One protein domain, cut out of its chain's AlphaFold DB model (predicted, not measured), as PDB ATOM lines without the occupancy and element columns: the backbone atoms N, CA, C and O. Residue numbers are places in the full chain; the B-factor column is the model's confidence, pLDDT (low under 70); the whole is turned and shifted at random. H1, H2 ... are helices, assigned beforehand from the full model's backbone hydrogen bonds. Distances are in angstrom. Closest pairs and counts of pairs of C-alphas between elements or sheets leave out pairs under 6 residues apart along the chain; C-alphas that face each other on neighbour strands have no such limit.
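AT A GLANCE: This is residues 3 to 60 of the 60 residues of an uncharacterized protein of Necator americanus (UniProt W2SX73). Four short helices are strung along a winding, open chain that makes a loose L, with no helix packed on another. H1 is at the tip of one arm, H2 and H3 are near the corner on separate turns of the chain, and H4 is at the tip of the other arm, reached by the link of residues 42 to 49. The printed part has 58 residues with four named helices, in the order H1, H2, H3, H4, and no named strand; the class is all helix, though just 27 of the 58 residues are in named elements. The whole is extended, with a radius of gyration of the C-alphas of 16.5 A and spans of 46 by 32 by 20 A.

IN THESE COORDINATES: H1 is residues 3 to 8 and begins at C-alpha 3, at (166.779, 136.433, 140.892). Residues 9 to 22, a stretch of 14 residues with no named element, lead to H2, residues 23 to 29, whose first C-alpha is at (167.328, 157.072, 129.761). H3 is residues 37 to 41, 5.4 A from first to last C-alpha. H4, residues 50 to 58, is the longest helix by residues, measures 12.6 A and ends at C-alpha 58, at (166.024, 166.288, 169.735).

HOW THE PARTS SIT: H1 is apart from H2, H3 and H4, with no C-alpha of the one within 8 A of the other. By the same test H2 is apart from H3 and H4, and H3 is apart from H4. Residues 19 to 25, of which 23 to 25 belong to H2, stand free. Residues 39 to 44, of which 39 to 41 belong to H3, stand free, and so do residues 49 to 55, of which 50 to 55 belong to H4. In H1, H2, H3 and H4 every pair of O i and N i+4 is within hydrogen-bond range.

THE WHOLE: The two C-alphas farthest apart are those of Lys 31 and Lys 60, at 46.8 A, and the first and last printed C-alphas, of Ser 3 and Lys 60, are 42.4 A apart. Without the stretches that stand free, 38 residues span 45 by 28 by 11 A. The link from H1 to H2 is long, while those from H2 to H3, with 7 residues, and from H3 to H4, with 8 residues, are short. The printed part has no cut and ends at Lys 60, the chain's last residue. The mean pLDDT of the printed part is 90.1; residues 3 to 4, residue 6 and residue 60 are under 70, and H1 has a mean of 69.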
ATOM      1  N   SER A   3     167.792 137.486 141.080       63.59
ATOM      2  CA  SER A   3     166.779 136.433 140.892       63.59
ATOM      3  C   SER A   3     167.039 135.191 141.750       63.59
ATOM      4  O   SER A   3     166.168 134.772 142.504       63.59
ATOM      5  N   ASP A   4     168.263 134.666 141.728       64.44
ATOM      6  CA  ASP A   4     168.617 133.404 142.390       64.44
ATOM      7  C   ASP A   4     168.584 133.548 143.918       64.44
ATOM      8  O   ASP A   4     168.315 132.594 144.647       64.44
ATOM      9  N   ILE A   5     168.874 134.754 144.422       71.94
ATOM     10  CA  ILE A   5     168.750 135.085 145.847       71.94
ATOM     11  C   ILE A   5     167.269 135.231 146.212       71.94
ATOM     12  O   ILE A   5     166.861 134.756 147.270       71.94
ATOM     13  N   SER A   6     166.469 135.848 145.338       68.44
ATOM     14  CA  SER A   6     165.034 136.052 145.542       68.44
ATOM     15  C   SER A   6     164.285 134.728 145.664       68.44
ATOM     16  O   SER A   6     163.528 134.537 146.614       68.44
ATOM     17  N   GLU A   7     164.551 133.789 144.756       70.88
ATOM     18  CA  GLU A   7     163.932 132.462 144.751       70.88
ATOM     19  C   GLU A   7     164.294 131.666 146.008       70.88
ATOM     20  O   GLU A   7     163.418 131.131 146.687       70.88
ATOM     21  N   LYS A   8     165.577 131.666 146.389       75.94
ATOM     22  CA  LYS A   8     166.059 130.952 147.582       75.94
ATOM     23  C   LYS A   8     165.548 131.548 148.892       75.94
ATOM     24  O   LYS A   8     165.388 130.818 149.864       75.94
ATOM     25  N   LYS A   9     165.316 132.864 148.939       80.50
ATOM     26  CA  LYS A   9     164.869 133.582 150.146       80.50
ATOM     27  C   LYS A   9     163.366 133.857 150.182       80.50
ATOM     28  O   LYS A   9     162.912 134.565 151.076       80.50
ATOM     29  N   GLN A  10     162.600 133.326 149.225       77.31
ATOM     30  CA  GLN A  10     161.176 133.628 149.050       77.31
ATOM     31  C   GLN A  10     160.877 135.139 148.988       77.31
ATOM     32  O   GLN A  10     159.808 135.591 149.408       77.31
ATOM     33  N   CYS A  11     161.805 135.941 148.460       79.62
ATOM     34  CA  CYS A  11     161.548 137.357 148.233       79.62
ATOM     35  C   CYS A  11     160.567 137.478 147.063       79.62
ATOM     36  O   CYS A  11     160.852 137.059 145.942       79.62
ATOM     37  N   ARG A  12     159.380 138.018 147.343       82.19
ATOM     38  CA  ARG A  12     158.273 138.100 146.375       82.19
ATOM     39  C   ARG A  12     158.310 139.361 145.519       82.19
ATOM     40  O   ARG A  12     157.598 139.444 144.526       82.19
ATOM     41  N   GLN A  13     159.100 140.349 145.922       85.38
ATOM     42  CA  GLN A  13     159.172 141.643 145.264       85.38
ATOM     43  C   GLN A  13     160.576 142.222 145.409       85.38
ATOM     44  O   GLN A  13     161.204 142.099 146.461       85.38
ATOM     45  N   LEU A  14     161.033 142.883 144.353       88.62
ATOM     46  CA  LEU A  14     162.230 143.704 144.355       88.62
ATOM     47  C   LEU A  14     161.810 145.126 143.963       88.62
ATOM     48  O   LEU A  14     161.070 145.303 142.996       88.62
ATOM     49  N   GLN A  15     162.257 146.120 144.727       90.94
ATOM     50  CA  GLN A  15     162.035 147.538 144.446       90.94
ATOM     51  C   GLN A  15     163.376 148.270 144.456       90.94
ATOM     52  O   GLN A  15     164.257 147.951 145.256       90.94
ATOM     53  N   TRP A  16     163.544 149.227 143.549       93.31
ATOM     54  CA  TRP A  16     164.746 150.047 143.441       93.31
ATOM     55  C   TRP A  16     164.410 151.399 142.816       93.31
ATOM     56  O   TRP A  16     163.399 151.549 142.132       93.31
ATOM     57  N   ASN A  17     165.288 152.373 143.042       94.75
ATOM     58  CA  ASN A  17     165.170 153.702 142.459       94.75
ATOM     59  C   ASN A  17     166.000 153.783 141.177       94.75
ATOM     60  O   ASN A  17     167.124 153.282 141.121       94.75
ATOM     61  N   VAL A  18     165.456 154.454 140.165       95.12
ATOM     62  CA  VAL A  18     166.163 154.802 138.930       95.12
ATOM     63  C   VAL A  18     166.149 156.319 138.823       95.12
ATOM     64  O   VAL A  18     165.101 156.935 138.998       95.12
ATOM     65  N   LEU A  19     167.312 156.917 138.571       95.50
ATOM     66  CA  LEU A  19     167.407 158.354 138.339       95.50
ATOM     67  C   LEU A  19     166.745 158.698 137.002       95.50
ATOM     68  O   LEU A  19     166.930 157.989 136.013       95.50
ATOM     69  N   ASP A  20     165.976 159.779 136.988       94.00
ATOM     70  CA  ASP A  20     165.162 160.227 135.855       94.00
ATOM     71  C   ASP A  20     165.978 160.502 134.583       94.00
ATOM     72  O   ASP A  20     165.516 160.247 133.473       94.00
ATOM     73  N   TRP A  21     167.221 160.948 134.738       96.00
ATOM     74  CA  TRP A  21     168.132 161.213 133.631       96.00
ATOM     75  C   TRP A  21     168.733 159.950 133.002       96.00
ATOM     76  O   TRP A  21     169.319 160.026 131.920       96.00
ATOM     77  N   ASN A  22     168.613 158.774 133.628       96.75
ATOM     78  CA  ASN A  22     169.181 157.539 133.091       96.75
ATOM     79  C   ASN A  22     168.242 156.896 132.058       96.75
ATOM     80  O   ASN A  22     167.605 155.870 132.306       96.75
ATOM     81  N   SER A  23     168.179 157.505 130.875       94.81
ATOM     82  CA  SER A  23     167.328 157.072 129.761       94.81
ATOM     83  C   SER A  23     167.569 155.618 129.344       94.81
ATOM     84  O   SER A  23     166.612 154.890 129.084       94.81
ATOM     85  N   ASN A  24     168.825 155.163 129.352       97.06
ATOM     86  CA  ASN A  24     169.183 153.781 129.026       97.06
ATOM     87  C   ASN A  24     168.572 152.787 130.023       97.06
ATOM     88  O   ASN A  24     167.991 151.782 129.616       97.06
ATOM     89  N   ALA A  25     168.670 153.072 131.325       95.44
ATOM     90  CA  ALA A  25     168.071 152.235 132.357       95.44
ATOM     91  C   ALA A  25     166.541 152.263 132.285       95.44
ATOM     92  O   ALA A  25     165.912 151.209 132.321       95.44
ATOM     93  N   LEU A  26     165.936 153.443 132.129       95.06
ATOM     94  CA  LEU A  26     164.484 153.577 131.989       95.06
ATOM     95  C   LEU A  26     163.958 152.748 130.809       95.06
ATOM     96  O   LEU A  26     163.061 151.930 130.998       95.06
ATOM     97  N   ALA A  27     164.578 152.872 129.632       95.12
ATOM     98  CA  ALA A  27     164.206 152.107 128.442       95.12
ATOM     99  C   ALA A  27     164.410 150.590 128.611       95.12
ATOM    100  O   ALA A  27     163.688 149.790 128.013       95.12
ATOM    101  N   PHE A  28     165.396 150.177 129.412       95.44
ATOM    102  CA  PHE A  28     165.614 148.774 129.759       95.44
ATOM    103  C   PHE A  28     164.512 148.241 130.688       95.44
ATOM    104  O   PHE A  28     163.918 147.201 130.403       95.44
ATOM    105  N   TYR A  29     164.193 148.964 131.768       94.81
ATOM    106  CA  TYR A  29     163.189 148.549 132.753       94.81
ATOM    107  C   TYR A  29     161.754 148.586 132.207       94.81
ATOM    108  O   TYR A  29     160.957 147.722 132.568       94.81
ATOM    109  N   GLU A  30     161.437 149.498 131.282       92.56
ATOM    110  CA  GLU A  30     160.129 149.557 130.603       92.56
ATOM    111  C   GLU A  30     159.835 148.319 129.735       92.56
ATOM    112  O   GLU A  30     158.673 148.008 129.485       92.56
ATOM    113  N   LYS A  31     160.867 147.580 129.304       94.50
ATOM    114  CA  LYS A  31     160.715 146.324 128.546       94.50
ATOM    115  C   LYS A  31     160.606 145.082 129.431       94.50
ATOM    116  O   LYS A  31     160.302 144.002 128.930       94.50
ATOM    117  N   MET A  32     160.889 145.205 130.725       93.00
ATOM    118  CA  MET A  32     160.775 144.108 131.686       93.00
ATOM    119  C   MET A  32     159.390 144.099 132.341       93.00
ATOM    120  O   MET A  32     158.727 145.135 132.357       93.00
ATOM    121  N   PRO A  33     158.951 142.971 132.937       90.75
ATOM    122  CA  PRO A  33     157.704 142.893 133.703       90.75
ATOM    123  C   PRO A  33     157.833 143.625 135.054       90.75
ATOM    124  O   PRO A  33     157.687 143.041 136.124       90.75
ATOM    125  N   SER A  34     158.153 144.915 135.001       91.50
ATOM    126  CA  SER A  34     158.327 145.818 136.133       91.50
ATOM    127  C   SER A  34     157.395 147.023 135.990       91.50
ATOM    128  O   SER A  34     156.885 147.301 134.906       91.50
ATOM    129  N   GLN A  35     157.134 147.730 137.091       93.38
ATOM    130  CA  GLN A  35     156.282 148.920 137.093       93.38
ATOM    131  C   GLN A  35     157.064 150.122 137.612       93.38
ATOM    132  O   GLN A  35     157.688 150.056 138.669       93.38
ATOM    133  N   ASN A  36     156.987 151.244 136.895       94.56
ATOM    134  CA  ASN A  36     157.467 152.524 137.400       94.56
ATOM    135  C   ASN A  36     156.410 153.120 138.344       94.56
ATOM    136  O   ASN A  36     155.419 153.701 137.896       94.56
ATOM    137  N   LEU A  37     156.617 152.951 139.651       95.56
ATOM    138  CA  LEU A  37     155.668 153.378 140.683       95.56
ATOM    139  C   LEU A  37     155.527 154.903 140.769       95.56
ATOM    140  O   LEU A  37     154.429 155.391 141.020       95.56
ATOM    141  N   THR A  38     156.585 155.669 140.488       94.88
ATOM    142  CA  THR A  38     156.497 157.136 140.430       94.88
ATOM    143  C   THR A  38     155.570 157.587 139.300       94.88
ATOM    144  O   THR A  38     154.689 158.405 139.538       94.88
ATOM    145  N   LYS A  39     155.690 157.012 138.093       93.50
ATOM    146  CA  LYS A  39     154.793 157.333 136.964       93.50
ATOM    147  C   LYS A  39     153.353 156.858 137.199       93.50
ATOM    148  O   LYS A  39     152.419 157.533 136.784       93.50
ATOM    149  N   LYS A  40     153.174 155.682 137.809       95.50
ATOM    150  CA  LYS A  40     151.861 155.034 137.961       95.50
ATOM    151  C   LYS A  40     151.049 155.580 139.138       95.50
ATOM    152  O   LYS A  40     149.836 155.713 139.028       95.50
ATOM    153  N   GLU A  41     151.706 155.841 140.263       96.62
ATOM    154  CA  GLU A  41     151.052 156.108 141.551       96.62
ATOM    155  C   GLU A  41     151.526 157.422 142.196       96.62
ATOM    156  O   GLU A  41     150.957 157.849 143.194       96.62
ATOM    157  N   GLY A  42     152.535 158.096 141.630       94.69
ATOM    158  CA  GLY A  42     152.992 159.402 142.119       94.69
ATOM    159  C   GLY A  42     153.853 159.346 143.382       94.69
ATOM    160  O   GLY A  42     153.955 160.343 144.093       94.69
ATOM    161  N   TRP A  43     154.473 158.201 143.685       95.38
ATOM    162  CA  TRP A  43     155.337 158.062 144.861       95.38
ATOM    163  C   TRP A  43     156.524 159.030 144.834       95.38
ATOM    164  O   TRP A  43     157.257 159.111 143.844       95.38
ATOM    165  N   LEU A  44     156.742 159.701 145.967       93.25
ATOM    166  CA  LEU A  44     157.878 160.582 146.220       93.25
ATOM    167  C   LEU A  44     158.922 159.871 147.085       93.25
ATOM    168  O   LEU A  44     158.586 159.229 148.081       93.25
ATOM    169  N   LEU A  45     160.197 160.024 146.731       94.25
ATOM    170  CA  LEU A  45     161.313 159.479 147.498       94.25
ATOM    171  C   LEU A  45     161.821 160.524 148.495       94.25
ATOM    172  O   LEU A  45     162.422 161.520 148.102       94.25
ATOM    173  N   TYR A  46     161.630 160.257 149.783       94.81
ATOM    174  CA  TYR A  46     162.235 161.029 150.866       94.81
ATOM    175  C   TYR A  46     163.430 160.272 151.440       94.81
ATOM    176  O   TYR A  46     163.438 159.040 151.501       94.81
ATOM    177  N   ARG A  47     164.442 161.012 151.888       95.44
ATOM    178  CA  ARG A  47     165.576 160.474 152.637       95.44
ATOM    179  C   ARG A  47     165.765 161.317 153.883       95.44
ATOM    180  O   ARG A  47     165.848 162.534 153.783       95.44
ATOM    181  N   LEU A  48     165.861 160.646 155.020       96.12
ATOM    182  CA  LEU A  48     166.342 161.240 156.254       96.12
ATOM    183  C   LEU A  48     167.795 160.799 156.427       96.12
ATOM    184  O   LEU A  48     168.076 159.600 156.448       96.12
ATOM    185  N   ASP A  49     168.712 161.756 156.440       96.62
ATOM    186  CA  ASP A  49     170.130 161.506 156.678       96.62
ATOM    187  C   ASP A  49     170.460 161.565 158.177       96.62
ATOM    188  O   ASP A  49     169.571 161.643 159.025       96.62
ATOM    189  N   VAL A  50     171.745 161.456 158.513       97.06
ATOM    190  CA  VAL A  50     172.211 161.381 159.905       97.06
ATOM    191  C   VAL A  50     171.869 162.653 160.685       97.06
ATOM    192  O   VAL A  50     171.403 162.566 161.824       97.06
ATOM    193  N   ASP A  51     172.038 163.819 160.065       96.69
ATOM    194  CA  ASP A  51     171.744 165.108 160.693       96.69
ATOM    195  C   ASP A  51     170.231 165.273 160.877       96.69
ATOM    196  O   ASP A  51     169.767 165.637 161.958       96.69
ATOM    197  N   GLY A  52     169.444 164.896 159.864       96.31
ATOM    198  CA  GLY A  52     167.986 164.882 159.938       96.31
ATOM    199  C   GLY A  52     167.444 163.933 161.011       96.31
ATOM    200  O   GLY A  52     166.495 164.285 161.711       96.31
ATOM    201  N   ILE A  53     168.048 162.750 161.185       97.06
ATOM    202  CA  ILE A  53     167.698 161.819 162.274       97.06
ATOM    203  C   ILE A  53     167.984 162.461 163.634       97.06
ATOM    204  O   ILE A  53     167.131 162.407 164.520       97.06
ATOM    205  N   SER A  54     169.166 163.064 163.792       96.75
ATOM    206  CA  SER A  54     169.599 163.676 165.055       96.75
ATOM    207  C   SER A  54     168.670 164.825 165.455       96.75
ATOM    208  O   SER A  54     168.122 164.817 166.555       96.75
ATOM    209  N   ALA A  55     168.381 165.737 164.523       96.56
ATOM    210  CA  ALA A  55     167.467 166.852 164.753       96.56
ATOM    211  C   ALA A  55     166.037 166.386 165.091       96.56
ATOM    212  O   ALA A  55     165.388 166.946 165.976       96.56
ATOM    213  N   LEU A  56     165.538 165.334 164.427       96.25
ATOM    214  CA  LEU A  56     164.218 164.774 164.726       96.25
ATOM    215  C   LEU A  56     164.159 164.179 166.142       96.25
ATOM    216  O   LEU A  56     163.147 164.328 166.825       96.25
ATOM    217  N   ALA A  57     165.228 163.518 166.593       95.31
ATOM    218  CA  ALA A  57     165.300 162.934 167.930       95.31
ATOM    219  C   ALA A  57     165.332 163.994 169.047       95.31
ATOM    220  O   ALA A  57     164.759 163.754 170.108       95.31
ATOM    221  N   GLU A  58     165.959 165.150 168.801       94.19
ATOM    222  CA  GLU A  58     166.024 166.288 169.735       94.19
ATOM    223  C   GLU A  58     164.726 167.104 169.801       94.19
ATOM    224  O   GLU A  58     164.454 167.753 170.806       94.19
ATOM    225  N   SER A  59     163.899 167.059 168.753       83.19
ATOM    226  CA  SER A  59     162.618 167.784 168.683       83.19
ATOM    227  C   SER A  59     161.490 167.193 169.552       83.19
ATOM    228  O   SER A  59     160.321 167.541 169.364       83.19
ATOM    229  N   LYS A  60     161.826 166.275 170.466       54.50
ATOM    230  CA  LYS A  60     160.898 165.430 171.223       54.50
ATOM    231  C   LYS A  60     160.741 165.852 172.679       54.50
ATOM    232  O   LYS A  60     161.756 166.232 173.299       54.50
TER     233      LYS A  60